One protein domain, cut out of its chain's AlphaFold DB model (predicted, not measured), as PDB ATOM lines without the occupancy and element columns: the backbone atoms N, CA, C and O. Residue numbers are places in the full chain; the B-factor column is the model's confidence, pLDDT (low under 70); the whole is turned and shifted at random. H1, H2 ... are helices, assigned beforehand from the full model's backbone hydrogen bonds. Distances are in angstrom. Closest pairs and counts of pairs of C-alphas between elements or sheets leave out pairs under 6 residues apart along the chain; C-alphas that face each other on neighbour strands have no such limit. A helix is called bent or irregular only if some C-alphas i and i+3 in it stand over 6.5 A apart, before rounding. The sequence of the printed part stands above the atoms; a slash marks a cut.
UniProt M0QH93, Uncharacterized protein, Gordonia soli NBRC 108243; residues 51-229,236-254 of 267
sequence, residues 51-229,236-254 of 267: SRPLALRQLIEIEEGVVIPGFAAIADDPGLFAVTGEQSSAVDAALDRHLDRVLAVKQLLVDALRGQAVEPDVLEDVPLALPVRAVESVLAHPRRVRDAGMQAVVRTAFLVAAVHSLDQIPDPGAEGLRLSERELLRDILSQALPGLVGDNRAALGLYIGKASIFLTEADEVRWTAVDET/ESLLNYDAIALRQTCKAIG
ATOM      1  N   SER A  51     -40.779  -9.515  30.159       79.88
ATOM      2  CA  SER A  51     -39.971 -10.621  29.636       79.88
ATOM      3  C   SER A  51     -38.648 -10.159  29.047       79.88
ATOM      4  O   SER A  51     -37.584 -10.657  29.415       79.88
ATOM      5  N   ARG A  52     -38.694  -9.149  28.174       83.19
ATOM      6  CA  ARG A  52     -37.496  -8.623  27.515       83.19
ATOM      7  C   ARG A  52     -36.534  -7.929  28.493       83.19
ATOM      8  O   ARG A  52     -35.352  -8.273  28.454       83.19
ATOM      9  N   PRO A  53     -36.969  -7.000  29.370       86.94
ATOM     10  CA  PRO A  53     -36.093  -6.440  30.403       86.94
ATOM     11  C   PRO A  53     -35.432  -7.504  31.285       86.94
ATOM     12  O   PRO A  53     -34.228  -7.436  31.537       86.94
ATOM     13  N   LEU A  54     -36.180  -8.522  31.716       85.25
ATOM     14  CA  LEU A  54     -35.625  -9.572  32.568       85.25
ATOM     15  C   LEU A  54     -34.588 -10.433  31.852       85.25
ATOM     16  O   LEU A  54     -33.577 -10.788  32.464       85.25
ATOM     17  N   ALA A  55     -34.820 -10.743  30.579       84.38
ATOM     18  CA  ALA A  55     -33.895 -11.521  29.771       84.38
ATOM     19  C   ALA A  55     -32.607 -10.729  29.464       84.38
ATOM     20  O   ALA A  55     -31.503 -11.261  29.591       84.38
ATOM     21  N   LEU A  56     -32.721  -9.425  29.170       88.00
ATOM     22  CA  LEU A  56     -31.565  -8.528  29.016       88.00
ATOM     23  C   LEU A  56     -30.768  -8.401  30.318       88.00
ATOM     24  O   LEU A  56     -29.539  -8.468  30.300       88.00
ATOM     25  N   ARG A  57     -31.453  -8.279  31.460       89.56
ATOM     26  CA  ARG A  57     -30.796  -8.276  32.770       89.56
ATOM     27  C   ARG A  57     -30.093  -9.602  33.060       89.56
ATOM     28  O   ARG A  57     -28.964  -9.590  33.534       89.56
ATOM     29  N   GLN A  58     -30.736 -10.733  32.770       89.19
ATOM     30  CA  GLN A  58     -30.136 -12.058  32.947       89.19
ATOM     31  C   GLN A  58     -28.840 -12.184  32.138       89.19
ATOM     32  O   GLN A  58     -27.847 -12.701  32.643       89.19
ATOM     33  N   LEU A  59     -28.836 -11.677  30.903       89.81
ATOM     34  CA  LEU A  59     -27.646 -11.659  30.061       89.81
ATOM     35  C   LEU A  59     -26.520 -10.812  30.672       89.81
ATOM     36  O   LEU A  59     -25.395 -11.297  30.752       89.81
ATOM     37  N   ILE A  60     -26.813  -9.594  31.143       91.81
ATOM     38  CA  ILE A  60     -25.822  -8.730  31.815       91.81
ATOM     39  C   ILE A  60     -25.207  -9.450  33.017       91.81
ATOM     40  O   ILE A  60     -23.988  -9.499  33.150       91.81
ATOM     41  N   GLU A  61     -26.039 -10.056  33.861       94.12
ATOM     42  CA  GLU A  61     -25.578 -10.761  35.058       94.12
ATOM     43  C   GLU A  61     -24.678 -11.953  34.720       94.12
ATOM     44  O   GLU A  61     -23.688 -12.187  35.408       94.12
ATOM     45  N   ILE A  62     -24.988 -12.711  33.665       93.62
ATOM     46  CA  ILE A  62     -24.146 -13.839  33.241       93.62
ATOM     47  C   ILE A  62     -22.830 -13.338  32.637       93.62
ATOM     48  O   ILE A  62     -21.779 -13.912  32.918       93.62
ATOM     49  N   GLU A  63     -22.850 -12.260  31.857       94.06
ATOM     50  CA  GLU A  63     -21.622 -11.651  31.336       94.06
ATOM     51  C   GLU A  63     -20.710 -11.168  32.478       94.06
ATOM     52  O   GLU A  63     -19.547 -11.566  32.556       94.06
ATOM     53  N   GLU A  64     -21.247 -10.389  33.422       95.88
ATOM     54  CA  GLU A  64     -20.486  -9.802  34.534       95.88
ATOM     55  C   GLU A  64     -20.113 -10.816  35.627       95.88
ATOM     56  O   GLU A  64     -19.064 -10.689  36.257       95.88
ATOM     57  N   GLY A  65     -20.956 -11.821  35.866       96.88
ATOM     58  CA  GLY A  65     -20.788 -12.793  36.949       96.88
ATOM     59  C   GLY A  65     -20.108 -14.098  36.535       96.88
ATOM     60  O   GLY A  65     -19.555 -14.795  37.389       96.88
ATOM     61  N   VAL A  66     -20.125 -14.441  35.242       96.88
ATOM     62  CA  VAL A  66     -19.593 -15.715  34.731       96.88
ATOM     63  C   VAL A  66     -18.567 -15.516  33.622       96.88
ATOM     64  O   VAL A  66     -17.448 -16.014  33.752       96.88
ATOM     65  N   VAL A  67     -18.919 -14.813  32.543       95.75
ATOM     66  CA  VAL A  67     -18.080 -14.765  31.335       95.75
ATOM     67  C   VAL A  67     -16.812 -13.950  31.565       95.75
ATOM     68  O   VAL A  67     -15.709 -14.493  31.474       95.75
ATOM     69  N   ILE A  68     -16.960 -12.676  31.938       96.81
ATOM     70  CA  ILE A  68     -15.833 -11.774  32.197       96.81
ATOM     71  C   ILE A  68     -14.937 -12.334  33.312       96.81
ATOM     72  O   ILE A  68     -13.734 -12.461  33.085       96.81
ATOM     73  N   PRO A  69     -15.460 -12.779  34.478       98.06
ATOM     74  CA  PRO A  69     -14.607 -13.352  35.514       98.06
ATOM     75  C   PRO A  69     -13.929 -14.666  35.114       98.06
ATOM     76  O   PRO A  69     -12.901 -15.017  35.688       98.06
ATOM     77  N   GLY A  70     -14.502 -15.421  34.176       97.81
ATOM     78  CA  GLY A  70     -13.873 -16.618  33.632       97.81
ATOM     79  C   GLY A  70     -12.685 -16.299  32.733       97.81
ATOM     80  O   GLY A  70     -11.638 -16.922  32.880       97.81
ATOM     81  N   PHE A  71     -12.817 -15.311  31.844       97.81
ATOM     82  CA  PHE A  71     -11.692 -14.869  31.019       97.81
ATOM     83  C   PHE A  71     -10.618 -14.188  31.869       97.81
ATOM     84  O   PHE A  71      -9.439 -14.485  31.701       97.81
ATOM     85  N   ALA A  72     -11.019 -13.370  32.849       97.62
ATOM     86  CA  ALA A  72     -10.099 -12.754  33.800       97.62
ATOM     87  C   ALA A  72      -9.314 -13.810  34.590       97.62
ATOM     88  O   ALA A  72      -8.108 -13.694  34.728       97.62
ATOM     89  N   ALA A  73      -9.954 -14.908  35.011       97.50
ATOM     90  CA  ALA A  73      -9.253 -16.003  35.683       97.50
ATOM     91  C   ALA A  73      -8.162 -16.658  34.816       97.50
ATOM     92  O   ALA A  73      -7.151 -17.109  35.353       97.50
ATOM     93  N   ILE A  74      -8.356 -16.725  33.494       97.31
ATOM     94  CA  ILE A  74      -7.337 -17.219  32.556       97.31
ATOM     95  C   ILE A  74      -6.203 -16.196  32.408       97.31
ATOM     96  O   ILE A  74      -5.036 -16.588  32.394       97.31
ATOM     97  N   ALA A  75      -6.539 -14.907  32.316       96.62
ATOM     98  CA  ALA A  75      -5.576 -13.814  32.187       96.62
ATOM     99  C   ALA A  75      -4.723 -13.611  33.455       96.62
ATOM    100  O   ALA A  75      -3.528 -13.338  33.354       96.62
ATOM    101  N   ASP A  76      -5.318 -13.783  34.637       96.56
ATOM    102  CA  ASP A  76      -4.670 -13.583  35.937       96.56
ATOM    103  C   ASP A  76      -3.702 -14.723  36.300       96.56
ATOM    104  O   ASP A  76      -2.740 -14.507  37.042       96.56
ATOM    105  N   ASP A  77      -3.934 -15.938  35.786       94.56
ATOM    106  CA  ASP A  77      -3.076 -17.106  36.023       94.56
ATOM    107  C   ASP A  77      -2.686 -17.821  34.712       94.56
ATOM    108  O   ASP A  77      -3.063 -18.975  34.462       94.56
ATOM    109  N   PRO A  78      -1.886 -17.164  33.850       92.88
ATOM    110  CA  PRO A  78      -1.489 -17.732  32.566       92.88
ATOM    111  C   PRO A  78      -0.606 -18.977  32.739       92.88
ATOM    112  O   PRO A  78      -0.561 -19.833  31.856       92.88
ATOM    113  N   GLY A  79       0.076 -19.108  33.884       93.50
ATOM    114  CA  GLY A  79       0.893 -20.273  34.219       93.50
ATOM    115  C   GLY A  79       0.051 -21.524  34.462       93.50
ATOM    116  O   GLY A  79       0.386 -22.592  33.945       93.50
ATOM    117  N   LEU A  80      -1.063 -21.397  35.191       94.25
ATOM    118  CA  LEU A  80      -1.989 -22.504  35.444       94.25
ATOM    119  C   LEU A  80      -2.638 -23.034  34.162       94.25
ATOM    120  O   LEU A  80      -2.827 -24.246  34.025       94.25
ATOM    121  N   PHE A  81      -2.963 -22.141  33.225       95.62
ATOM    122  CA  PHE A  81      -3.614 -22.495  31.961       95.62
ATOM    123  C   PHE A  81      -2.648 -22.634  30.775       95.62
ATOM    124  O   PHE A  81      -3.102 -22.808  29.647       95.62
ATOM    125  N   ALA A  82      -1.332 -22.591  31.017       93.50
ATOM    126  CA  ALA A  82      -0.294 -22.693  29.987       93.50
ATOM    127  C   ALA A  82      -0.514 -21.738  28.790       93.50
ATOM    128  O   ALA A  82      -0.285 -22.107  27.638       93.50
ATOM    129  N   VAL A  83      -0.971 -20.514  29.068       94.81
ATOM    130  CA  VAL A  83      -1.370 -19.524  28.060       94.81
ATOM    131  C   VAL A  83      -0.136 -18.976  27.341       94.81
ATOM    132  O   VAL A  83       0.807 -18.483  27.960       94.81
ATOM    133  N   THR A  84      -0.143 -19.045  26.012       94.88
ATOM    134  CA  THR A  84       0.891 -18.445  25.153       94.88
ATOM    135  C   THR A  84       0.667 -16.938  24.962       94.88
ATOM    136  O   THR A  84      -0.422 -16.429  25.205       94.88
ATOM    137  N   GLY A  85       1.669 -16.198  24.473       91.75
ATOM    138  CA  GLY A  85       1.529 -14.747  24.251       91.75
ATOM    139  C   GLY A  85       0.421 -14.365  23.256       91.75
ATOM    140  O   GLY A  85      -0.287 -13.379  23.461       91.75
ATOM    141  N   GLU A  86       0.224 -15.173  22.210       92.31
ATOM    142  CA  GLU A  86      -0.873 -14.993  21.251       92.31
ATOM    143  C   GLU A  86      -2.236 -15.234  21.914       92.31
ATOM    144  O   GLU A  86      -3.141 -14.412  21.786       92.31
ATOM    145  N   GLN A  87      -2.362 -16.311  22.698       94.94
ATOM    146  CA  GLN A  87      -3.587 -16.608  23.444       94.94
ATOM    147  C   GLN A  87      -3.887 -15.546  24.505       94.94
ATOM    148  O   GLN A  87      -5.046 -15.198  24.676       94.94
ATOM    149  N   SER A  88      -2.868 -14.994  25.172       95.19
ATOM    150  CA  SER A  88      -3.039 -13.887  26.122       95.19
ATOM    151  C   SER A  88      -3.673 -12.682  25.432       95.19
ATOM    152  O   SER A  88      -4.694 -12.185  25.886       95.19
ATOM    153  N   SER A  89      -3.135 -12.289  24.273       93.69
ATOM    154  CA  SER A  89      -3.682 -11.172  23.489       93.69
ATOM    155  C   SER A  89      -5.120 -11.450  23.027       93.69
ATOM    156  O   SER A  89      -5.952 -10.546  22.989       93.69
ATOM    157  N   ALA A  90      -5.431 -12.703  22.685       94.44
ATOM    158  CA  ALA A  90      -6.780 -13.112  22.299       94.44
ATOM    159  C   ALA A  90      -7.768 -13.115  23.482       94.44
ATOM    160  O   ALA A  90      -8.933 -12.768  23.288       94.44
ATOM    161  N   VAL A  91      -7.313 -13.480  24.688       95.75
ATOM    162  CA  VAL A  91      -8.095 -13.410  25.934       95.75
ATOM    163  C   VAL A  91      -8.373 -11.957  26.314       95.75
ATOM    164  O   VAL A  91      -9.524 -11.632  26.592       95.75
ATOM    165  N   ASP A  92      -7.375 -11.075  26.241       94.31
ATOM    166  CA  ASP A  92      -7.553  -9.640  26.497       94.31
ATOM    167  C   ASP A  92      -8.554  -9.030  25.506       94.31
ATOM    168  O   ASP A  92      -9.521  -8.378  25.897       94.31
ATOM    169  N   ALA A  93      -8.407  -9.350  24.218       91.62
ATOM    170  CA  ALA A  93      -9.362  -8.918  23.205       91.62
ATOM    171  C   ALA A  93     -10.776  -9.479  23.451       91.62
ATOM    172  O   ALA A  93     -11.757  -8.832  23.086       91.62
ATOM    173  N   ALA A  94     -10.909 -10.685  24.014       91.88
ATOM    174  CA  ALA A  94     -12.208 -11.234  24.404       91.88
ATOM    175  C   ALA A  94     -12.811 -10.466  25.584       91.88
ATOM    176  O   ALA A  94     -13.989 -10.116  25.531       91.88
ATOM    177  N   LEU A  95     -12.013 -10.141  26.604       94.06
ATOM    178  CA  LEU A  95     -12.450  -9.326  27.740       94.06
ATOM    179  C   LEU A  95     -12.993  -7.970  27.288       94.06
ATOM    180  O   LEU A  95     -14.113  -7.621  27.663       94.06
ATOM    181  N   ASP A  96     -12.255  -7.258  26.436       92.94
ATOM    182  CA  ASP A  96     -12.688  -5.963  25.901       92.94
ATOM    183  C   ASP A  96     -14.026  -6.084  25.155       92.94
ATOM    184  O   ASP A  96     -14.959  -5.320  25.410       92.94
ATOM    185  N   ARG A  97     -14.183  -7.115  24.311       90.56
ATOM    186  CA  ARG A  97     -15.451  -7.373  23.606       90.56
ATOM    187  C   ARG A  97     -16.611  -7.650  24.557       90.56
ATOM    188  O   ARG A  97     -17.719  -7.170  24.317       90.56
ATOM    189  N   HIS A  98     -16.394  -8.432  25.612       91.81
ATOM    190  CA  HIS A  98     -17.445  -8.729  26.585       91.81
ATOM    191  C   HIS A  98     -17.819  -7.495  27.416       91.81
ATOM    192  O   HIS A  98     -19.003  -7.285  27.687       91.81
ATOM    193  N   LEU A  99     -16.857  -6.629  27.748       92.31
ATOM    194  CA  LEU A  99     -17.125  -5.338  28.391       92.31
ATOM    195  C   LEU A  99     -17.962  -4.422  27.485       92.31
ATOM    196  O   LEU A  99     -18.992  -3.902  27.927       92.31
ATOM    197  N   ASP A 100     -17.588  -4.292  26.211       90.38
ATOM    198  CA  ASP A 100     -18.350  -3.522  25.220       90.38
ATOM    199  C   ASP A 100     -19.767  -4.084  25.038       90.38
ATOM    200  O   ASP A 100     -20.754  -3.337  25.012       90.38
ATOM    201  N   ARG A 101     -19.893  -5.417  24.985       88.12
ATOM    202  CA  ARG A 101     -21.188  -6.099  24.917       88.12
ATOM    203  C   ARG A 101     -22.053  -5.749  26.121       88.12
ATOM    204  O   ARG A 101     -23.208  -5.379  25.924       88.12
ATOM    205  N   VAL A 102     -21.525  -5.826  27.344       91.50
ATOM    206  CA  VAL A 102     -22.268  -5.474  28.568       91.50
ATOM    207  C   VAL A 102     -22.794  -4.043  28.501       91.50
ATOM    208  O   VAL A 102     -23.964  -3.815  28.814       91.50
ATOM    209  N   LEU A 103     -21.975  -3.086  28.059       91.69
ATOM    210  CA  LEU A 103     -22.404  -1.695  27.896       91.69
ATOM    211  C   LEU A 103     -23.548  -1.571  26.879       91.69
ATOM    212  O   LEU A 103     -24.550  -0.907  27.159       91.69
ATOM    213  N   ALA A 104     -23.450  -2.268  25.744       90.19
ATOM    214  CA  ALA A 104     -24.511  -2.301  24.742       90.19
ATOM    215  C   ALA A 104     -25.811  -2.927  25.287       90.19
ATOM    216  O   ALA A 104     -26.895  -2.373  25.087       90.19
ATOM    217  N   VAL A 105     -25.732  -4.041  26.028       90.12
ATOM    218  CA  VAL A 105     -26.918  -4.691  26.619       90.12
ATOM    219  C   VAL A 105     -27.551  -3.817  27.703       90.12
ATOM    220  O   VAL A 105     -28.776  -3.719  27.764       90.12
ATOM    221  N   LYS A 106     -26.745  -3.138  28.529       91.75
ATOM    222  CA  LYS A 106     -27.236  -2.174  29.530       91.75
ATOM    223  C   LYS A 106     -28.029  -1.050  28.872       91.75
ATOM    224  O   LYS A 106     -29.101  -0.703  29.364       91.75
ATOM    225  N   GLN A 107     -27.559  -0.538  27.735       90.88
ATOM    226  CA  GLN A 107     -28.302   0.463  26.971       90.88
ATOM    227  C   GLN A 107     -29.640  -0.096  26.455       90.88
ATOM    228  O   GLN A 107     -30.680   0.533  26.648       90.88
ATOM    229  N   LEU A 108     -29.645  -1.315  25.898       89.94
ATOM    230  CA  LEU A 108     -30.877  -1.982  25.455       89.94
ATOM    231  C   LEU A 108     -31.873  -2.221  26.600       89.94
ATOM    232  O   LEU A 108     -33.081  -2.131  26.382       89.94
ATOM    233  N   LEU A 109     -31.390  -2.524  27.808       89.56
ATOM    234  CA  LEU A 109     -32.232  -2.685  28.996       89.56
ATOM    235  C   LEU A 109     -32.895  -1.361  29.384       89.56
ATOM    236  O   LEU A 109     -34.105  -1.327  29.605       89.56
ATOM    237  N   VAL A 110     -32.126  -0.269  29.421       90.31
ATOM    238  CA  VAL A 110     -32.657   1.075  29.697       90.31
ATOM    239  C   VAL A 110     -33.728   1.455  28.674       90.31
ATOM    240  O   VAL A 110     -34.792   1.951  29.050       90.31
ATOM    241  N   ASP A 111     -33.485   1.186  27.393       89.19
ATOM    242  CA  ASP A 111     -34.442   1.492  26.329       89.19
ATOM    243  C   ASP A 111     -35.706   0.620  26.423       89.19
ATOM    244  O   ASP A 111     -36.816   1.123  26.231       89.19
ATOM    245  N   ALA A 112     -35.566  -0.658  26.796       86.75
ATOM    246  CA  ALA A 112     -36.698  -1.555  27.020       86.75
ATOM    247  C   ALA A 112     -37.574  -1.108  28.205       86.75
ATOM    248  O   ALA A 112     -38.797  -1.078  28.075       86.75
ATOM    249  N   LEU A 113     -36.968  -0.707  29.329       87.44
ATOM    250  CA  LEU A 113     -37.693  -0.208  30.505       87.44
ATOM    251  C   LEU A 113     -38.427   1.107  30.208       87.44
ATOM    252  O   LEU A 113     -39.611   1.246  30.528       87.44
ATOM    253  N   ARG A 114     -37.765   2.046  29.513       86.44
ATOM    254  CA  ARG A 114     -38.386   3.305  29.060       86.44
ATOM    255  C   ARG A 114     -39.573   3.056  28.136       86.44
ATOM    256  O   ARG A 114     -40.611   3.691  28.303       86.44
ATOM    257  N   GLY A 115     -39.434   2.124  27.190       82.81
ATOM    258  CA  GLY A 115     -40.505   1.750  26.264       82.81
ATOM    259  C   GLY A 115     -41.746   1.175  26.955       82.81
ATOM    260  O   GLY A 115     -42.835   1.244  26.392       82.81
ATOM    261  N   GLN A 116     -41.598   0.652  28.174       78.56
ATOM    262  CA  GLN A 116     -42.682   0.070  28.969       78.56
ATOM    263  C   GLN A 116     -43.188   0.993  30.089       78.56
ATOM    264  O   GLN A 116     -44.085   0.599  30.832       78.56
ATOM    265  N   ALA A 117     -42.637   2.210  30.212       77.69
ATOM    266  CA  ALA A 117     -42.910   3.134  31.318       77.69
ATOM    267  C   ALA A 117     -42.740   2.472  32.704       77.69
ATOM    268  O   ALA A 117     -43.544   2.680  33.616       77.69
ATOM    269  N   VAL A 118     -41.709   1.633  32.837       74.25
ATOM    270  CA  VAL A 118     -41.370   0.909  34.067       74.25
ATOM    271  C   VAL A 118     -40.255   1.661  34.788       74.25
ATOM    272  O   VAL A 118     -39.241   1.998  34.176       74.25
ATOM    273  N   GLU A 119     -40.441   1.916  36.085       76.06
ATOM    274  CA  GLU A 119     -39.385   2.479  36.927       76.06
ATOM    275  C   GLU A 119     -38.214   1.485  37.049       76.06
ATOM    276  O   GLU A 119     -38.458   0.281  37.169       76.06
ATOM    277  N   PRO A 120     -36.950   1.946  37.040       70.38
ATOM    278  CA  PRO A 120     -35.776   1.068  37.109       70.38
ATOM    279  C   PRO A 120     -35.796   0.099  38.301       70.38
ATOM    280  O   PRO A 120     -35.376  -1.053  38.174       70.38
ATOM    281  N   ASP A 121     -36.348   0.557  39.423       76.44
ATOM    282  CA  ASP A 121     -36.346  -0.139  40.708       76.44
ATOM    283  C   ASP A 121     -37.216  -1.407  40.702       76.44
ATOM    284  O   ASP A 121     -37.033  -2.291  41.532       76.44
ATOM    285  N   VAL A 122     -38.121  -1.562  39.720       75.75
ATOM    286  CA  VAL A 122     -38.988  -2.753  39.567       75.75
ATOM    287  C   VAL A 122     -38.182  -4.042  39.435       75.75
ATOM    288  O   VAL A 122     -38.675  -5.132  39.718       75.75
ATOM    289  N   LEU A 123     -36.935  -3.928  38.994       77.56
ATOM    290  CA  LEU A 123     -36.060  -5.069  38.887       77.56
ATOM    291  C   LEU A 123     -35.301  -5.337  40.200       77.56
ATOM    292  O   LEU A 123     -34.958  -6.486  40.419       77.56
ATOM    293  N   GLU A 124     -35.056  -4.387  41.102       79.44
ATOM    294  CA  GLU A 124     -34.104  -4.554  42.224       79.44
ATOM    295  C   GLU A 124     -34.306  -5.822  43.076       79.44
ATOM    296  O   GLU A 124     -33.327  -6.507  43.379       79.44
ATOM    297  N   ASP A 125     -35.554  -6.198  43.358       80.25
ATOM    298  CA  ASP A 125     -35.894  -7.380  44.165       80.25
ATOM    299  C   ASP A 125     -35.774  -8.719  43.413       80.25
ATOM    300  O   ASP A 125     -35.873  -9.798  44.008       80.25
ATOM    301  N   VAL A 126     -35.537  -8.683  42.099       84.31
ATOM    302  CA  VAL A 126     -35.370  -9.883  41.276       84.31
ATOM    303  C   VAL A 126     -34.029 -10.550  41.599       84.31
ATOM    304  O   VAL A 126     -32.974  -9.928  41.423       84.31
ATOM    305  N   PRO A 127     -34.031 -11.835  42.005       87.00
ATOM    306  CA  PRO A 127     -32.806 -12.577  42.285       87.00
ATOM    307  C   PRO A 127     -31.870 -12.644  41.075       87.00
ATOM    308  O   PRO A 127     -32.328 -12.796  39.942       87.00
ATOM    309  N   LEU A 128     -30.556 -12.633  41.329       89.75
ATOM    310  CA  LEU A 128     -29.520 -12.855  40.312       89.75
ATOM    311  C   LEU A 128     -29.746 -14.157  39.533       89.75
ATOM    312  O   LEU A 128     -30.280 -15.134  40.067       89.75
ATOM    313  N   ALA A 129     -29.280 -14.188  38.285       90.06
ATOM    314  CA  ALA A 129     -29.408 -15.356  37.426       90.06
ATOM    315  C   ALA A 129     -28.824 -16.610  38.099       90.06
ATOM    316  O   ALA A 129     -27.755 -16.565  38.717       90.06
ATOM    317  N   LEU A 130     -29.515 -17.746  37.967       90.94
ATOM    318  CA  LEU A 130     -29.111 -19.022  38.564       90.94
ATOM    319  C   LEU A 130     -27.623 -19.394  38.353       90.94
ATOM    320  O   LEU A 130     -26.985 -19.751  39.345       90.94
ATOM    321  N   PRO A 131     -27.014 -19.256  37.152       92.19
ATOM    322  CA  PRO A 131     -25.585 -19.533  36.963       92.19
ATOM    323  C   PRO A 131     -24.664 -18.666  37.831       92.19
ATOM    324  O   PRO A 131     -23.643 -19.155  38.316       92.19
ATOM    325  N   VAL A 132     -25.039 -17.405  38.064       95.12
ATOM    326  CA  VAL A 132     -24.275 -16.448  38.879       95.12
ATOM    327  C   VAL A 132     -24.345 -16.844  40.352       95.12
ATOM    328  O   VAL A 132     -23.317 -17.069  40.989       95.12
ATOM    329  N   ARG A 133     -25.558 -17.074  40.873       94.31
ATOM    330  CA  ARG A 133     -25.745 -17.559  42.254       94.31
ATOM    331  C   ARG A 133     -25.026 -18.887  42.493       94.31
ATOM    332  O   ARG A 133     -24.467 -19.123  43.566       94.31
ATOM    333  N   ALA A 134     -25.030 -19.770  41.495       94.12
ATOM    334  CA  ALA A 134     -24.360 -21.057  41.574       94.12
ATOM    335  C   ALA A 134     -22.835 -20.919  41.670       94.12
ATOM    336  O   ALA A 134     -22.231 -21.571  42.527       94.12
ATOM    337  N   VAL A 135     -22.206 -20.083  40.833       95.44
ATOM    338  CA  VAL A 135     -20.751 -19.882  40.904       95.44
ATOM    339  C   VAL A 135     -20.352 -19.200  42.216       95.44
ATOM    340  O   VAL A 135     -19.416 -19.662  42.867       95.44
ATOM    341  N   GLU A 136     -21.109 -18.203  42.680       94.81
ATOM    342  CA  GLU A 136     -20.881 -17.547  43.976       94.81
ATOM    343  C   GLU A 136     -20.950 -18.545  45.138       94.81
ATOM    344  O   GLU A 136     -20.039 -18.608  45.966       94.81
ATOM    345  N   SER A 137     -21.981 -19.392  45.159       94.38
ATOM    346  CA  SER A 137     -22.156 -20.434  46.175       94.38
ATOM    347  C   SER A 137     -21.009 -21.453  46.175       94.38
ATOM    348  O   SER A 137     -20.493 -21.830  47.232       94.38
ATOM    349  N   VAL A 138     -20.552 -21.875  44.990       94.00
ATOM    350  CA  VAL A 138     -19.409 -22.790  44.857       94.00
ATOM    351  C   VAL A 138     -18.124 -22.150  45.381       94.00
ATOM    352  O   VAL A 138     -17.371 -22.805  46.113       94.00
ATOM    353  N   LEU A 139     -17.861 -20.898  45.004       94.31
ATOM    354  CA  LEU A 139     -16.640 -20.186  45.374       94.31
ATOM    355  C   LEU A 139     -16.620 -19.806  46.859       94.31
ATOM    356  O   LEU A 139     -15.549 -19.839  47.463       94.31
ATOM    357  N   ALA A 140     -17.779 -19.551  47.473       92.69
ATOM    358  CA  ALA A 140     -17.916 -19.247  48.899       92.69
ATOM    359  C   ALA A 140     -17.614 -20.441  49.830       92.69
ATOM    360  O   ALA A 140     -17.481 -20.272  51.045       92.69
ATOM    361  N   HIS A 141     -17.487 -21.662  49.300       91.25
ATOM    362  CA  HIS A 141     -17.211 -22.832  50.126       91.25
ATOM    363  C   HIS A 141     -15.831 -22.717  50.817       91.25
ATOM    364  O   HIS A 141     -14.840 -22.456  50.133       91.25
ATOM    365  N   PRO A 142     -15.688 -22.990  52.134       85.12
ATOM    366  CA  PRO A 142     -14.453 -22.704  52.884       85.12
ATOM    367  C   PRO A 142     -13.170 -23.327  52.319       85.12
ATOM    368  O   PRO A 142     -12.086 -22.765  52.468       85.12
ATOM    369  N   ARG A 143     -13.279 -24.488  51.660       82.31
ATOM    370  CA  ARG A 143     -12.147 -25.155  50.993       82.31
ATOM    371  C   ARG A 143     -11.712 -24.469  49.694       82.31
ATOM    372  O   ARG A 143     -10.599 -24.696  49.250       82.31
ATOM    373  N   ARG A 144     -12.590 -23.679  49.073       82.50
ATOM    374  CA  ARG A 144     -12.398 -23.023  47.770       82.50
ATOM    375  C   ARG A 144     -11.975 -21.568  47.918       82.50
ATOM    376  O   ARG A 144     -11.067 -21.140  47.220       82.50
ATOM    377  N   VAL A 145     -12.519 -20.854  48.904       84.44
ATOM    378  CA  VAL A 145     -12.164 -19.448  49.197       84.44
ATOM    379  C   VAL A 145     -10.655 -19.236  49.405       84.44
ATOM    380  O   VAL A 145     -10.143 -18.153  49.149       84.44
ATOM    381  N   ARG A 146      -9.921 -20.265  49.849       87.62
ATOM    382  CA  ARG A 146      -8.474 -20.185  50.123       87.62
ATOM    383  C   ARG A 146      -7.577 -20.695  48.991       87.62
ATOM    384  O   ARG A 146      -6.363 -20.593  49.114       87.62
ATOM    385  N   ASP A 147      -8.150 -21.259  47.932       91.38
ATOM    386  CA  ASP A 147      -7.416 -21.903  46.839       91.38
ATOM    387  C   ASP A 147      -7.658 -21.142  45.530       91.38
ATOM    388  O   ASP A 147      -8.655 -21.367  44.843       91.38
ATOM    389  N   ALA A 148      -6.755 -20.212  45.210       91.62
ATOM    390  CA  ALA A 148      -6.869 -19.352  44.034       91.62
ATOM    391  C   ALA A 148      -6.891 -20.150  42.718       91.62
ATOM    392  O   ALA A 148      -7.708 -19.861  41.847       91.62
ATOM    393  N   GLY A 149      -6.076 -21.205  42.604       92.81
ATOM    394  CA  GLY A 149      -6.032 -22.037  41.400       92.81
ATOM    395  C   GLY A 149      -7.342 -22.795  41.182       92.81
ATOM    396  O   GLY A 149      -7.883 -22.826  40.078       92.81
ATOM    397  N   MET A 150      -7.925 -23.343  42.249       94.31
ATOM    398  CA  MET A 150      -9.239 -23.977  42.163       94.31
ATOM    399  C   MET A 150     -10.355 -22.971  41.846       94.31
ATOM    400  O   MET A 150     -11.283 -23.309  41.108       94.31
ATOM    401  N   GLN A 151     -10.295 -21.744  42.376       95.44
ATOM    402  CA  GLN A 151     -11.252 -20.695  42.001       95.44
ATOM    403  C   GLN A 151     -11.154 -20.361  40.514       95.44
ATOM    404  O   GLN A 151     -12.190 -20.278  39.853       95.44
ATOM    405  N   ALA A 152      -9.935 -20.235  39.983       96.12
ATOM    406  CA  ALA A 152      -9.714 -20.003  38.564       96.12
ATOM    407  C   ALA A 152     -10.297 -21.147  37.721       96.12
ATOM    408  O   ALA A 152     -11.085 -20.904  36.812       96.12
ATOM    409  N   VAL A 153     -10.037 -22.404  38.095       96.31
ATOM    410  CA  VAL A 153     -10.615 -23.585  37.424       96.31
ATOM    411  C   VAL A 153     -12.145 -23.578  37.448       96.31
ATOM    412  O   VAL A 153     -12.769 -23.889  36.435       96.31
ATOM    413  N   VAL A 154     -12.771 -23.228  38.577       96.75
ATOM    414  CA  VAL A 154     -14.237 -23.130  38.684       96.75
ATOM    415  C   VAL A 154     -14.781 -22.041  37.758       96.75
ATOM    416  O   VAL A 154     -15.739 -22.299  37.031       96.75
ATOM    417  N   ARG A 155     -14.181 -20.846  37.763       97.69
ATOM    418  CA  ARG A 155     -14.608 -19.728  36.907       97.69
ATOM    419  C   ARG A 155     -14.479 -20.094  35.429       97.69
ATOM    420  O   ARG A 155     -15.443 -19.951  34.683       97.69
ATOM    421  N   THR A 156     -13.351 -20.681  35.038       97.69
ATOM    422  CA  THR A 156     -13.125 -21.165  33.671       97.69
ATOM    423  C   THR A 156     -14.109 -22.273  33.281       97.69
ATOM    424  O   THR A 156     -14.625 -22.278  32.168       97.69
ATOM    425  N   ALA A 157     -14.446 -23.189  34.195       97.06
ATOM    426  CA  ALA A 157     -15.443 -24.231  33.944       97.06
ATOM    427  C   ALA A 157     -16.840 -23.657  33.646       97.06
ATOM    428  O   ALA A 157     -17.527 -24.129  32.737       97.06
ATOM    429  N   PHE A 158     -17.254 -22.635  34.401       97.38
ATOM    430  CA  PHE A 158     -18.518 -21.936  34.168       97.38
ATOM    431  C   PHE A 158     -18.496 -21.135  32.861       97.38
ATOM    432  O   PHE A 158     -19.474 -21.192  32.115       97.38
ATOM    433  N   LEU A 159     -17.379 -20.475  32.538       96.94
ATOM    434  CA  LEU A 159     -17.188 -19.789  31.256       96.94
ATOM    435  C   LEU A 159     -17.372 -20.735  30.068       96.94
ATOM    436  O   LEU A 159     -18.125 -20.413  29.152       96.94
ATOM    437  N   VAL A 160     -16.733 -21.910  30.095       95.50
ATOM    438  CA  VAL A 160     -16.861 -22.902  29.013       95.50
ATOM    439  C   VAL A 160     -18.327 -23.254  28.777       95.50
ATOM    440  O   VAL A 160     -18.783 -23.253  27.642       95.50
ATOM    441  N   ALA A 161     -19.107 -23.510  29.828       94.12
ATOM    442  CA  ALA A 161     -20.530 -23.783  29.649       94.12
ATOM    443  C   ALA A 161     -21.304 -22.545  29.137       94.12
ATOM    444  O   ALA A 161     -22.185 -22.680  28.284       94.12
ATOM    445  N   ALA A 162     -20.961 -21.341  29.607       92.69
ATOM    446  CA  ALA A 162     -21.636 -20.097  29.235       92.69
ATOM    447  C   ALA A 162     -21.450 -19.728  27.752       92.69
ATOM    448  O   ALA A 162     -22.437 -19.417  27.086       92.69
ATOM    449  N   VAL A 163     -20.244 -19.851  27.180       91.31
ATOM    450  CA  VAL A 163     -20.008 -19.572  25.739       91.31
ATOM    451  C   VAL A 163     -20.752 -20.541  24.805       91.31
ATOM    452  O   VAL A 163     -20.958 -20.268  23.619       91.31
ATOM    453  N   HIS A 164     -21.182 -21.685  25.343       89.00
ATOM    454  CA  HIS A 164     -22.038 -22.664  24.670       89.00
ATOM    455  C   HIS A 164     -23.539 -22.462  24.945       89.00
ATOM    456  O   HIS A 164     -24.348 -23.229  24.434       89.00
ATOM    457  N   SER A 165     -23.907 -21.446  25.730       84.19
ATOM    458  CA  SER A 165     -25.295 -21.148  26.115       84.19
ATOM    459  C   SER A 165     -25.757 -19.747  25.706       84.19
ATOM    460  O   SER A 165     -26.949 -19.500  25.572       84.19
ATOM    461  N   LEU A 166     -24.837 -18.799  25.525       74.75
ATOM    462  CA  LEU A 166     -25.151 -17.404  25.216       74.75
ATOM    463  C   LEU A 166     -25.299 -17.190  23.710       74.75
ATOM    464  O   LEU A 166     -24.331 -16.823  23.044       74.75
ATOM    465  N   ASP A 167     -26.502 -17.384  23.173       64.19
ATOM    466  CA  ASP A 167     -26.687 -17.370  21.718       64.19
ATOM    467  C   ASP A 167     -27.500 -16.190  21.164       64.19
ATOM    468  O   ASP A 167     -27.530 -16.016  19.947       64.19
ATOM    469  N   GLN A 168     -28.112 -15.312  21.968       56.12
ATOM    470  CA  GLN A 168     -28.993 -14.281  21.390       56.12
ATOM    471  C   GLN A 168     -28.826 -12.875  21.975       56.12
ATOM    472  O   GLN A 168     -29.537 -12.445  22.872       56.12
ATOM    473  N   ILE A 169     -27.930 -12.104  21.353       52.03
ATOM    474  CA  ILE A 169     -28.347 -10.817  20.785       52.03
ATOM    475  C   ILE A 169     -28.088 -10.942  19.280       52.03
ATOM    476  O   ILE A 169     -26.969 -11.317  18.916       52.03
ATOM    477  N   PRO A 170     -29.088 -10.728  18.410       50.00
ATOM    478  CA  PRO A 170     -28.893 -10.778  16.970       50.00
ATOM    479  C   PRO A 170     -28.019  -9.596  16.538       50.00
ATOM    480  O   PRO A 170     -28.509  -8.494  16.311       50.00
ATOM    481  N   ASP A 171     -26.717  -9.840  16.443       53.97
ATOM    482  CA  ASP A 171     -25.780  -9.012  15.695       53.97
ATOM    483  C   ASP A 171     -25.247  -9.870  14.531       53.97
ATOM    484  O   ASP A 171     -24.695 -10.947  14.785       53.97
ATOM    485  N   PRO A 172     -25.425  -9.457  13.262       39.38
ATOM    486  CA  PRO A 172     -24.959 -10.200  12.090       39.38
ATOM    487  C   PRO A 172     -23.430 -10.432  12.002       39.38
ATOM    488  O   PRO A 172     -22.987 -11.076  11.055       39.38
ATOM    489  N   GLY A 173     -22.618  -9.989  12.970       52.34
ATOM    490  CA  GLY A 173     -21.207 -10.392  13.132       52.34
ATOM    491  C   GLY A 173     -20.915 -11.373  14.282       52.34
ATOM    492  O   GLY A 173     -19.794 -11.872  14.396       52.34
ATOM    493  N   ALA A 174     -21.894 -11.673  15.143       55.12
ATOM    494  CA  ALA A 174     -21.663 -12.371  16.412       55.12
ATOM    495  C   ALA A 174     -21.359 -13.873  16.275       55.12
ATOM    496  O   ALA A 174     -20.702 -14.443  17.144       55.12
ATOM    497  N   GLU A 175     -21.809 -14.530  15.204       55.81
ATOM    498  CA  GLU A 175     -21.632 -15.980  15.035       55.81
ATOM    499  C   GLU A 175     -20.157 -16.365  14.809       55.81
ATOM    500  O   GLU A 175     -19.646 -17.281  15.455       55.81
ATOM    501  N   GLY A 176     -19.434 -15.604  13.976       57.84
ATOM    502  CA  GLY A 176     -17.997 -15.805  13.751       57.84
ATOM    503  C   GLY A 176     -17.150 -15.547  15.003       57.84
ATOM    504  O   GLY A 176     -16.182 -16.261  15.257       57.84
ATOM    505  N   LEU A 177     -17.557 -14.581  15.830       59.69
ATOM    506  CA  LEU A 177     -16.884 -14.258  17.093       59.69
ATOM    507  C   LEU A 177     -17.051 -15.380  18.132       59.69
ATOM    508  O   LEU A 177     -16.080 -15.778  18.773       59.69
ATOM    509  N   ARG A 178     -18.241 -15.979  18.234       62.72
ATOM    510  CA  ARG A 178     -18.505 -17.101  19.157       62.72
ATOM    511  C   ARG A 178     -17.712 -18.353  18.813       62.72
ATOM    512  O   ARG A 178     -17.237 -19.051  19.709       62.72
ATOM    513  N   LEU A 179     -17.586 -18.655  17.520       62.31
ATOM    514  CA  LEU A 179     -16.748 -19.761  17.063       62.31
ATOM    515  C   LEU A 179     -15.291 -19.529  17.481       62.31
ATOM    516  O   LEU A 179     -14.684 -20.439  18.040       62.31
ATOM    517  N   SER A 180     -14.790 -18.295  17.347       79.31
ATOM    518  CA  SER A 180     -13.424 -17.947  17.759       79.31
ATOM    519  C   SER A 180     -13.181 -18.096  19.268       79.31
ATOM    520  O   SER A 180     -12.127 -18.575  19.676       79.31
ATOM    521  N   GLU A 181     -14.160 -17.773  20.118       88.12
ATOM    522  CA  GLU A 181     -14.031 -17.893  21.581       88.12
ATOM    523  C   GLU A 181     -14.096 -19.347  22.054       88.12
ATOM    524  O   GLU A 181     -13.325 -19.763  22.922       88.12
ATOM    525  N   ARG A 182     -14.978 -20.154  21.451       90.69
ATOM    526  CA  ARG A 182     -15.041 -21.600  21.713       90.69
ATOM    527  C   ARG A 182     -13.748 -22.293  21.285       90.69
ATOM    528  O   ARG A 182     -13.260 -23.162  22.005       90.69
ATOM    529  N   GLU A 183     -13.190 -21.905  20.140       91.25
ATOM    530  CA  GLU A 183     -11.900 -22.400  19.651       91.25
ATOM    531  C   GLU A 183     -10.747 -21.965  20.557       91.25
ATOM    532  O   GLU A 183      -9.966 -22.818  20.976       91.25
ATOM    533  N   LEU A 184     -10.698 -20.690  20.955       94.44
ATOM    534  CA  LEU A 184      -9.705 -20.170  21.897       94.44
ATOM    535  C   LEU A 184      -9.715 -20.959  23.214       94.44
ATOM    536  O   LEU A 184      -8.672 -21.439  23.659       94.44
ATOM    537  N   LEU A 185     -10.892 -21.145  23.820       95.62
ATOM    538  CA  LEU A 185     -11.029 -21.892  25.074       95.62
ATOM    539  C   LEU A 185     -10.683 -23.370  24.908       95.62
ATOM    540  O   LEU A 185     -10.038 -23.948  25.784       95.62
ATOM    541  N   ARG A 186     -11.077 -23.990  23.790       95.62
ATOM    542  CA  ARG A 186     -10.685 -25.365  23.463       95.62
ATOM    543  C   ARG A 186      -9.166 -25.484  23.397       95.62
ATOM    544  O   ARG A 186      -8.614 -26.408  23.993       95.62
ATOM    545  N   ASP A 187      -8.507 -24.572  22.697       95.75
ATOM    546  CA  ASP A 187      -7.071 -24.631  22.456       95.75
ATOM    547  C   ASP A 187      -6.292 -24.397  23.758       95.75
ATOM    548  O   ASP A 187      -5.457 -25.235  24.109       95.75
ATOM    549  N   ILE A 188      -6.645 -23.361  24.533       96.69
ATOM    550  CA  ILE A 188      -6.073 -23.100  25.867       96.69
ATOM    551  C   ILE A 188      -6.250 -24.325  26.771       96.69
ATOM    552  O   ILE A 188      -5.283 -24.848  27.324       96.69
ATOM    553  N   LEU A 189      -7.475 -24.841  26.901       96.75
ATOM    554  CA  LEU A 189      -7.743 -25.932  27.837       96.75
ATOM    555  C   LEU A 189      -7.139 -27.263  27.387       96.75
ATOM    556  O   LEU A 189      -6.727 -28.043  28.242       96.75
ATOM    557  N   SER A 190      -7.035 -27.528  26.083       95.62
ATOM    558  CA  SER A 190      -6.354 -28.727  25.573       95.62
ATOM    559  C   SER A 190      -4.859 -28.743  25.918       95.62
ATOM    560  O   SER A 190      -4.297 -29.811  26.171       95.62
ATOM    561  N   GLN A 191      -4.232 -27.563  25.994       94.38
ATOM    562  CA  GLN A 191      -2.832 -27.388  26.387       94.38
ATOM    563  C   GLN A 191      -2.664 -27.399  27.911       94.38
ATOM    564  O   GLN A 191      -1.720 -28.000  28.421       94.38
ATOM    565  N   ALA A 192      -3.607 -26.798  28.645       94.31
ATOM    566  CA  ALA A 192      -3.593 -26.738  30.104       94.31
ATOM    567  C   ALA A 192      -3.873 -28.097  30.766       94.31
ATOM    568  O   ALA A 192      -3.232 -28.459  31.755       94.31
ATOM    569  N   LEU A 193      -4.841 -28.866  30.247       93.44
ATOM    570  CA  LEU A 193      -5.390 -30.051  30.919       93.44
ATOM    571  C   LEU A 193      -4.333 -31.101  31.325       93.44
ATOM    572  O   LEU A 193      -4.464 -31.654  32.422       93.44
ATOM    573  N   PRO A 194      -3.298 -31.409  30.513       90.75
ATOM    574  CA  PRO A 194      -2.224 -32.316  30.919       90.75
ATOM    575  C   PRO A 194      -1.389 -31.802  32.100       90.75
ATOM    576  O   PRO A 194      -0.885 -32.619  32.871       90.75
ATOM    577  N   GLY A 195      -1.250 -30.479  32.240       87.06
ATOM    578  CA  GLY A 195      -0.500 -29.817  33.312       87.06
ATOM    579  C   GLY A 195      -1.311 -29.578  34.588       87.06
ATOM    580  O   GLY A 195      -0.727 -29.406  35.658       87.06
ATOM    581  N   LEU A 196      -2.647 -29.623  34.516       89.38
ATOM    582  CA  LEU A 196      -3.507 -29.547  35.697       89.38
ATOM    583  C   LEU A 196      -3.310 -30.791  36.579       89.38
ATOM    584  O   LEU A 196      -3.726 -31.901  36.240       89.38
ATOM    585  N   VAL A 197      -2.693 -30.594  37.743       81.75
ATOM    586  CA  VAL A 197      -2.420 -31.649  38.728       81.75
ATOM    587  C   VAL A 197      -3.482 -31.711  39.830       81.75
ATOM    588  O   VAL A 197      -4.156 -30.728  40.138       81.75
ATOM    589  N   GLY A 198      -3.615 -32.890  40.445       77.75
ATOM    590  CA  GLY A 198      -4.473 -33.108  41.611       77.75
ATOM    591  C   GLY A 198      -5.960 -32.861  41.342       77.75
ATOM    592  O   GLY A 198      -6.502 -33.269  40.312       77.75
ATOM    593  N   ASP A 199      -6.619 -32.189  42.283       85.44
ATOM    594  CA  ASP A 199      -8.068 -31.957  42.270       85.44
ATOM    595  C   ASP A 199      -8.528 -31.022  41.139       85.44
ATOM    596  O   ASP A 199      -9.688 -31.092  40.735       85.44
ATOM    597  N   ASN A 200      -7.644 -30.179  40.591       87.81
ATOM    598  CA  ASN A 200      -7.990 -29.166  39.585       87.81
ATOM    599  C   ASN A 200      -8.501 -29.785  38.279       87.81
ATOM    600  O   ASN A 200      -9.515 -29.356  37.726       87.81
ATOM    601  N   ARG A 201      -7.857 -30.856  37.806       89.06
ATOM    602  CA  ARG A 201      -8.280 -31.538  36.574       89.06
ATOM    603  C   ARG A 201      -9.654 -32.192  36.718       89.06
ATOM    604  O   ARG A 201     -10.480 -32.104  35.811       89.06
ATOM    605  N   ALA A 202      -9.904 -32.844  37.854       89.25
ATOM    606  CA  ALA A 202     -11.202 -33.450  38.148       89.25
ATOM    607  C   ALA A 202     -12.287 -32.380  38.354       89.25
ATOM    608  O   ALA A 202     -13.425 -32.548  37.912       89.25
ATOM    609  N   ALA A 203     -11.922 -31.262  38.985       92.25
ATOM    610  CA  ALA A 203     -12.808 -30.132  39.213       92.25
ATOM    611  C   ALA A 203     -13.296 -29.506  37.904       92.25
ATOM    612  O   ALA A 203     -14.492 -29.249  37.797       92.25
ATOM    613  N   LEU A 204     -12.430 -29.328  36.899       94.31
ATOM    614  CA  LEU A 204     -12.825 -28.737  35.615       94.31
ATOM    615  C   LEU A 204     -14.032 -29.468  34.998       94.31
ATOM    616  O   LEU A 204     -15.066 -28.856  34.744       94.31
ATOM    617  N   GLY A 205     -13.945 -30.791  34.832       92.56
ATOM    618  CA  GLY A 205     -15.044 -31.587  34.272       92.56
ATOM    619  C   GLY A 205     -16.298 -31.605  35.158       92.56
ATOM    620  O   GLY A 205     -17.419 -31.466  34.658       92.56
ATOM    621  N   LEU A 206     -16.120 -31.705  36.480       93.88
ATOM    622  CA  LEU A 206     -17.221 -31.657  37.443       93.88
ATOM    623  C   LEU A 206     -17.996 -30.335  37.354       93.88
ATOM    624  O   LEU A 206     -19.228 -30.343  37.336       93.88
ATOM    625  N   TYR A 207     -17.285 -29.210  37.323       95.88
ATOM    626  CA  TYR A 207     -17.900 -27.888  37.331       95.88
ATOM    627  C   TYR A 207     -18.449 -27.487  35.963       95.88
ATOM    628  O   TYR A 207     -19.488 -26.839  35.951       95.88
ATOM    629  N   ILE A 208     -17.885 -27.959  34.842       95.38
ATOM    630  CA  ILE A 208     -18.540 -27.831  33.524       95.38
ATOM    631  C   ILE A 208     -19.898 -28.548  33.555       95.38
ATOM    632  O   ILE A 208     -20.909 -27.995  33.126       95.38
ATOM    633  N   GLY A 209     -19.944 -29.759  34.123       93.19
ATOM    634  CA  GLY A 209     -21.195 -30.498  34.298       93.19
ATOM    635  C   GLY A 209     -22.218 -29.727  35.134       93.19
ATOM    636  O   GLY A 209     -23.352 -29.538  34.699       93.19
ATOM    637  N   LYS A 210     -21.807 -29.206  36.297       93.69
ATOM    638  CA  LYS A 210     -22.684 -28.384  37.150       93.69
ATOM    639  C   LYS A 210     -23.157 -27.109  36.453       93.69
ATOM    640  O   LYS A 210     -24.348 -26.829  36.473       93.69
ATOM    641  N   ALA A 211     -22.250 -26.370  35.820       93.69
ATOM    642  CA  ALA A 211     -22.575 -25.143  35.106       93.69
ATOM    643  C   ALA A 211     -23.592 -25.400  33.989       93.69
ATOM    644  O   ALA A 211     -24.555 -24.651  33.863       93.69
ATOM    645  N   SER A 212     -23.443 -26.504  33.246       91.94
ATOM    646  CA  SER A 212     -24.394 -26.870  32.189       91.94
ATOM    647  C   SER A 212     -25.822 -27.071  32.704       91.94
ATOM    648  O   SER A 212     -26.770 -26.710  32.017       91.94
ATOM    649  N   ILE A 213     -25.987 -27.591  33.928       90.81
ATOM    650  CA  ILE A 213     -27.303 -27.752  34.561       90.81
ATOM    651  C   ILE A 213     -27.896 -26.375  34.856       90.81
ATOM    652  O   ILE A 213     -28.982 -26.075  34.378       90.81
ATOM    653  N   PHE A 214     -27.149 -25.503  35.538       90.31
ATOM    654  CA  PHE A 214     -27.632 -24.168  35.910       90.31
ATOM    655  C   PHE A 214     -27.914 -23.246  34.716       90.31
ATOM    656  O   PHE A 214     -28.716 -22.327  34.841       90.31
ATOM    657  N   LEU A 215     -27.249 -23.468  33.579       86.75
ATOM    658  CA  LEU A 215     -27.478 -22.722  32.337       86.75
ATOM    659  C   LEU A 215     -28.663 -23.252  31.518       86.75
ATOM    660  O   LEU A 215     -29.178 -22.524  30.675       86.75
ATOM    661  N   THR A 216     -29.090 -24.495  31.756       83.94
ATOM    662  CA  THR A 216     -30.241 -25.115  31.070       83.94
ATOM    663  C   THR A 216     -31.524 -25.008  31.897       83.94
ATOM    664  O   THR A 216     -32.617 -24.948  31.345       83.94
ATOM    665  N   GLU A 217     -31.405 -25.020  33.224       81.56
ATOM    666  CA  GLU A 217     -32.539 -25.053  34.143       81.56
ATOM    667  C   GLU A 217     -33.295 -23.718  34.174       81.56
ATOM    668  O   GLU A 217     -32.706 -22.636  34.226       81.56
ATOM    669  N   ALA A 218     -34.627 -23.798  34.156       71.94
ATOM    670  CA  ALA A 218     -35.476 -22.625  34.298       71.94
ATOM    671  C   ALA A 218     -35.345 -22.048  35.717       71.94
ATOM    672  O   ALA A 218     -35.546 -22.750  36.704       71.94
ATOM    673  N   ASP A 219     -35.051 -20.751  35.828       77.94
ATOM    674  CA  ASP A 219     -34.927 -20.069  37.122       77.94
ATOM    675  C   ASP A 219     -36.308 -19.726  37.708       77.94
ATOM    676  O   ASP A 219     -36.741 -18.574  37.713       77.94
ATOM    677  N   GLU A 220     -37.037 -20.745  38.173       73.38
ATOM    678  CA  GLU A 220     -38.406 -20.591  38.692       73.38
ATOM    679  C   GLU A 220     -38.492 -19.564  39.832       73.38
ATOM    680  O   GLU A 220     -39.463 -18.815  39.917       73.38
ATOM    681  N   VAL A 221     -37.456 -19.470  40.673       75.12
ATOM    682  CA  VAL A 221     -37.384 -18.492  41.774       75.12
ATOM    683  C   VAL A 221     -37.331 -17.062  41.236       75.12
ATOM    684  O   VAL A 221     -38.001 -16.179  41.764       75.12
ATOM    685  N   ARG A 222     -36.559 -16.823  40.174       77.06
ATOM    686  CA  ARG A 222     -36.488 -15.512  39.520       77.06
ATOM    687  C   ARG A 222     -37.797 -15.163  38.817       77.06
ATOM    688  O   ARG A 222     -38.257 -14.031  38.912       77.06
ATOM    689  N   TRP A 223     -38.391 -16.127  38.118       69.94
ATOM    690  CA  TRP A 223     -39.581 -15.878  37.303       69.94
ATOM    691  C   TRP A 223     -40.855 -15.712  38.131       69.94
ATOM    692  O   TRP A 223     -41.721 -14.930  37.759       69.94
ATOM    693  N   THR A 224     -40.942 -16.364  39.291       69.75
ATOM    694  CA  THR A 224     -42.048 -16.161  40.242       69.75
ATOM    695  C   THR A 224     -41.956 -14.848  41.019       69.75
ATOM    696  O   THR A 224     -42.976 -14.377  41.507       69.75
ATOM    697  N   ALA A 225     -40.776 -14.222  41.110       68.56
ATOM    698  CA  ALA A 225     -40.603 -12.934  41.788       68.56
ATOM    699  C   ALA A 225     -41.218 -11.748  41.021       68.56
ATOM    700  O   ALA A 225     -41.435 -10.693  41.605       68.56
ATOM    701  N   VAL A 226     -41.483 -11.914  39.721       66.56
ATOM    702  CA  VAL A 226     -41.985 -10.842  38.844       66.56
ATOM    703  C   VAL A 226     -43.451 -11.043  38.451       66.56
ATOM    704  O   VAL A 226     -44.112 -10.108  38.007       66.56
ATOM    705  N   ASP A 227     -43.973 -12.257  38.619       60.97
ATOM    706  CA  ASP A 227     -45.303 -12.637  38.156       60.97
ATOM    707  C   ASP A 227     -46.302 -12.632  39.329       60.97
ATOM    708  O   ASP A 227     -46.461 -13.624  40.039       60.97
ATOM    709  N   GLU A 228     -47.002 -11.510  39.551       52.94
ATOM    710  CA  GLU A 228     -48.099 -11.438  40.540       52.94
ATOM    711  C   GLU A 228     -49.346 -12.239  40.096       52.94
ATOM    712  O   GLU A 228     -50.238 -12.515  40.903       52.94
ATOM    713  N   THR A 229     -49.410 -12.681  38.832       46.25
ATOM    714  CA  THR A 229     -50.486 -13.539  38.314       46.25
ATOM    715  C   THR A 229     -49.976 -14.534  37.266       46.25
ATOM    716  O   THR A 229     -49.547 -14.092  36.210       46.25
ATOM    717  N   GLU A 236     -38.958 -15.427  27.616       60.84
ATOM    718  CA  GLU A 236     -37.980 -16.128  26.788       60.84
ATOM    719  C   GLU A 236     -36.573 -15.882  27.347       60.84
ATOM    720  O   GLU A 236     -36.069 -14.759  27.366       60.84
ATOM    721  N   SER A 237     -35.936 -16.946  27.837       64.88
ATOM    722  CA  SER A 237     -34.523 -16.918  28.210       64.88
ATOM    723  C   SER A 237     -33.681 -16.681  26.955       64.88
ATOM    724  O   SER A 237     -33.844 -17.388  25.963       64.88
ATOM    725  N   LEU A 238     -32.735 -15.738  27.003       70.12
ATOM    726  CA  LEU A 238     -31.755 -15.540  25.918       70.12
ATOM    727  C   LEU A 238     -30.676 -16.639  25.889       70.12
ATOM    728  O   LEU A 238     -29.766 -16.605  25.054       70.12
ATOM    729  N   LEU A 239     -30.759 -17.601  26.814       75.94
ATOM    730  CA  LEU A 239     -29.893 -18.768  26.860       75.94
ATOM    731  C   LEU A 239     -30.409 -19.839  25.898       75.94
ATOM    732  O   LEU A 239     -31.492 -20.386  26.083       75.94
ATOM    733  N   ASN A 240     -29.590 -20.171  24.908       80.00
ATOM    734  CA  ASN A 240     -29.779 -21.307  24.020       80.00
ATOM    735  C   ASN A 240     -28.618 -22.277  24.245       80.00
ATOM    736  O   ASN A 240     -27.514 -22.090  23.733       80.00
ATOM    737  N   TYR A 241     -28.858 -23.280  25.082       81.44
ATOM    738  CA  TYR A 241     -27.846 -24.247  25.475       81.44
ATOM    739  C   TYR A 241     -27.579 -25.278  24.367       81.44
ATOM    740  O   TYR A 241     -28.421 -26.128  24.069       81.44
ATOM    741  N   ASP A 242     -26.365 -25.259  23.809       85.44
ATOM    742  CA  ASP A 242     -25.898 -26.257  22.845       85.44
ATOM    743  C   ASP A 242     -25.118 -27.388  23.537       85.44
ATOM    744  O   ASP A 242     -23.883 -27.397  23.642       85.44
ATOM    745  N   ALA A 243     -25.865 -28.395  23.992       85.62
ATOM    746  CA  ALA A 243     -25.312 -29.583  24.639       85.62
ATOM    747  C   ALA A 243     -24.379 -30.399  23.727       85.62
ATOM    748  O   ALA A 243     -23.504 -31.124  24.219       85.62
ATOM    749  N   ILE A 244     -24.593 -30.350  22.407       87.50
ATOM    750  CA  ILE A 244     -23.821 -31.128  21.435       87.50
ATOM    751  C   ILE A 244     -22.462 -30.464  21.242       87.50
ATOM    752  O   ILE A 244     -21.442 -31.145  21.398       87.50
ATOM    753  N   ALA A 245     -22.439 -29.155  20.982       87.94
ATOM    754  CA  ALA A 245     -21.197 -28.403  20.863       87.94
ATOM    755  C   ALA A 245     -20.396 -28.449  22.166       87.94
ATOM    756  O   ALA A 245     -19.207 -28.759  22.120       87.94
ATOM    757  N   LEU A 246     -21.032 -28.271  23.333       91.44
ATOM    758  CA  LEU A 246     -20.322 -28.368  24.614       91.44
ATOM    759  C   LEU A 246     -19.687 -29.755  24.809       91.44
ATOM    760  O   LEU A 246     -18.535 -29.868  25.228       91.44
ATOM    761  N   ARG A 247     -20.396 -30.835  24.457       91.50
ATOM    762  CA  ARG A 247     -19.850 -32.202  24.528       91.50
ATOM    763  C   ARG A 247     -18.660 -32.398  23.591       91.50
ATOM    764  O   ARG A 247     -17.686 -33.051  23.974       91.50
ATOM    765  N   GLN A 248     -18.743 -31.872  22.370       91.44
ATOM    766  CA  GLN A 248     -17.649 -31.930  21.401       91.44
ATOM    767  C   GLN A 248     -16.428 -31.153  21.905       91.44
ATOM    768  O   GLN A 248     -15.324 -31.697  21.866       91.44
ATOM    769  N   THR A 249     -16.631 -29.964  22.474       92.94
ATOM    770  CA  THR A 249     -15.584 -29.164  23.122       92.94
ATOM    771  C   THR A 249     -14.934 -29.923  24.278       92.94
ATOM    772  O   THR A 249     -13.718 -30.090  24.280       92.94
ATOM    773  N   CYS A 250     -15.712 -30.491  25.209       93.94
ATOM    774  CA  CYS A 250     -15.168 -31.294  26.312       93.94
ATOM    775  C   CYS A 250     -14.309 -32.467  25.816       93.94
ATOM    776  O   CYS A 250     -13.244 -32.743  26.372       93.94
ATOM    777  N   LYS A 251     -14.753 -33.153  24.754       93.25
ATOM    778  CA  LYS A 251     -13.984 -34.236  24.129       93.25
ATOM    779  C   LYS A 251     -12.685 -33.715  23.507       93.25
ATOM    780  O   LYS A 251     -11.652 -34.354  23.682       93.25
ATOM    781  N   ALA A 252     -12.732 -32.585  22.805       93.25
ATOM    782  CA  ALA A 252     -11.569 -31.985  22.153       93.25
ATOM    783  C   ALA A 252     -10.528 -31.456  23.154       93.25
ATOM    784  O   ALA A 252      -9.334 -31.591  22.914       93.25
ATOM    785  N   ILE A 253     -10.972 -30.950  24.309       93.88
ATOM    786  CA  ILE A 253     -10.106 -30.568  25.437       93.88
ATOM    787  C   ILE A 253      -9.388 -31.792  26.042       93.88
ATOM    788  O   ILE A 253      -8.349 -31.657  26.681       93.88
ATOM    789  N   GLY A 254      -9.921 -33.004  25.845       92.50
ATOM    790  CA  GLY A 254      -9.365 -34.244  26.397       92.50
ATOM    791  C   GLY A 254      -9.998 -34.679  27.723       92.50
ATOM    792  O   GLY A 254      -9.420 -35.497  28.447       92.50
TER     793      GLY A 254
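This is residues 51 to 229 and 236 to 254 of the 267 residues of an uncharacterized protein of Gordonia soli NBRC 108243 (UniProt M0QH93). A bundle of helices has H5 in its middle, with H1b, H4, H6 and H7 packed round it. The long H2 runs along one side, covered by H1, while H9 packs on H6 at the far side from H2, and the short H3 and H8 lie toward the end where H1 begins. The printed part has 198 residues with nine named helices, H1 to H9 in order, and no named strand: an all helix domain. It is compact, with a radius of gyration of the C-alphas of 17.0 A, and spans 53 by 39 by 29 A.

H2, the longest helix, covers residues 85 to 115 and measures 45.2 A, from C-alpha 85 at (1.529, -14.747, 24.251) to C-alpha 115 at (-40.505, 1.750, 26.264). H1, residues 51 to 76, was assigned as one helix by its hydrogen bonds but is bent, with C-alphas 65 and 68 6.9 A apart; its arms are H1a, residues 51 to 65, 20.6 A, and H1b, residues 68 to 76, 11.9 A. H5 is residues 148 to 163, 22.5 A; H4 is 130 to 139, 14.3 A; H6 is 174 to 192, 26.8 A. H7, residues 199 to 216, 25.8 A, has a kink of 25 degrees near residue 206. H9, residues 243 to 253, 15.3 A, ends at C-alpha 253 (-10.106, -30.568, 25.437). H3 is residues 120 to 123 and H8 is 220 to 224.

H1a, H2, H4, H5, H6, H7 and H9 form an up and down bundle, each running against the one before it. H2 touches H1a at a shallow tilt of 27 degrees, closest at the C-alphas of Pro 53 and Leu 109, 5.6 A. H5 is the hub. It touches H7, closest at the C-alphas of Ala 157 and Ile 208, 4.8 A, at 36 degrees, only just steep. With residues 152 to 159 alone it touches H1b, the C-alphas of Gly 70 and Arg 155 being closest at 4.6 A. H4 and H5 are a hairpin, closest at the C-alphas of Leu 139 and Gln 151, 6.4 A. H5 and H6 are another, closest at the C-alphas of Val 163 and Arg 182, 6.7 A. H6 touches H9, closest at the C-alphas of Ser 190 and Ile 253, 4.2 A. H3 and H8 touch no helix. Every O i to N i+4 pair is within hydrogen-bond range in H1a, H1b, H2, H4, H5, H6, H8 and H9; in H7 13 of 14 are, and H3 is too short for such a pair.

The C-alphas of Ala 117 and Pro 194, 54.0 A apart, are the farthest pair. Residues 230 to 235 are cut out, and C-alphas 229 and 236 are 17.2 A apart. Of the links printed whole, none is long. pLDDT is under 70 at residues 167 to 179, 223 to 229 and 236 to 237.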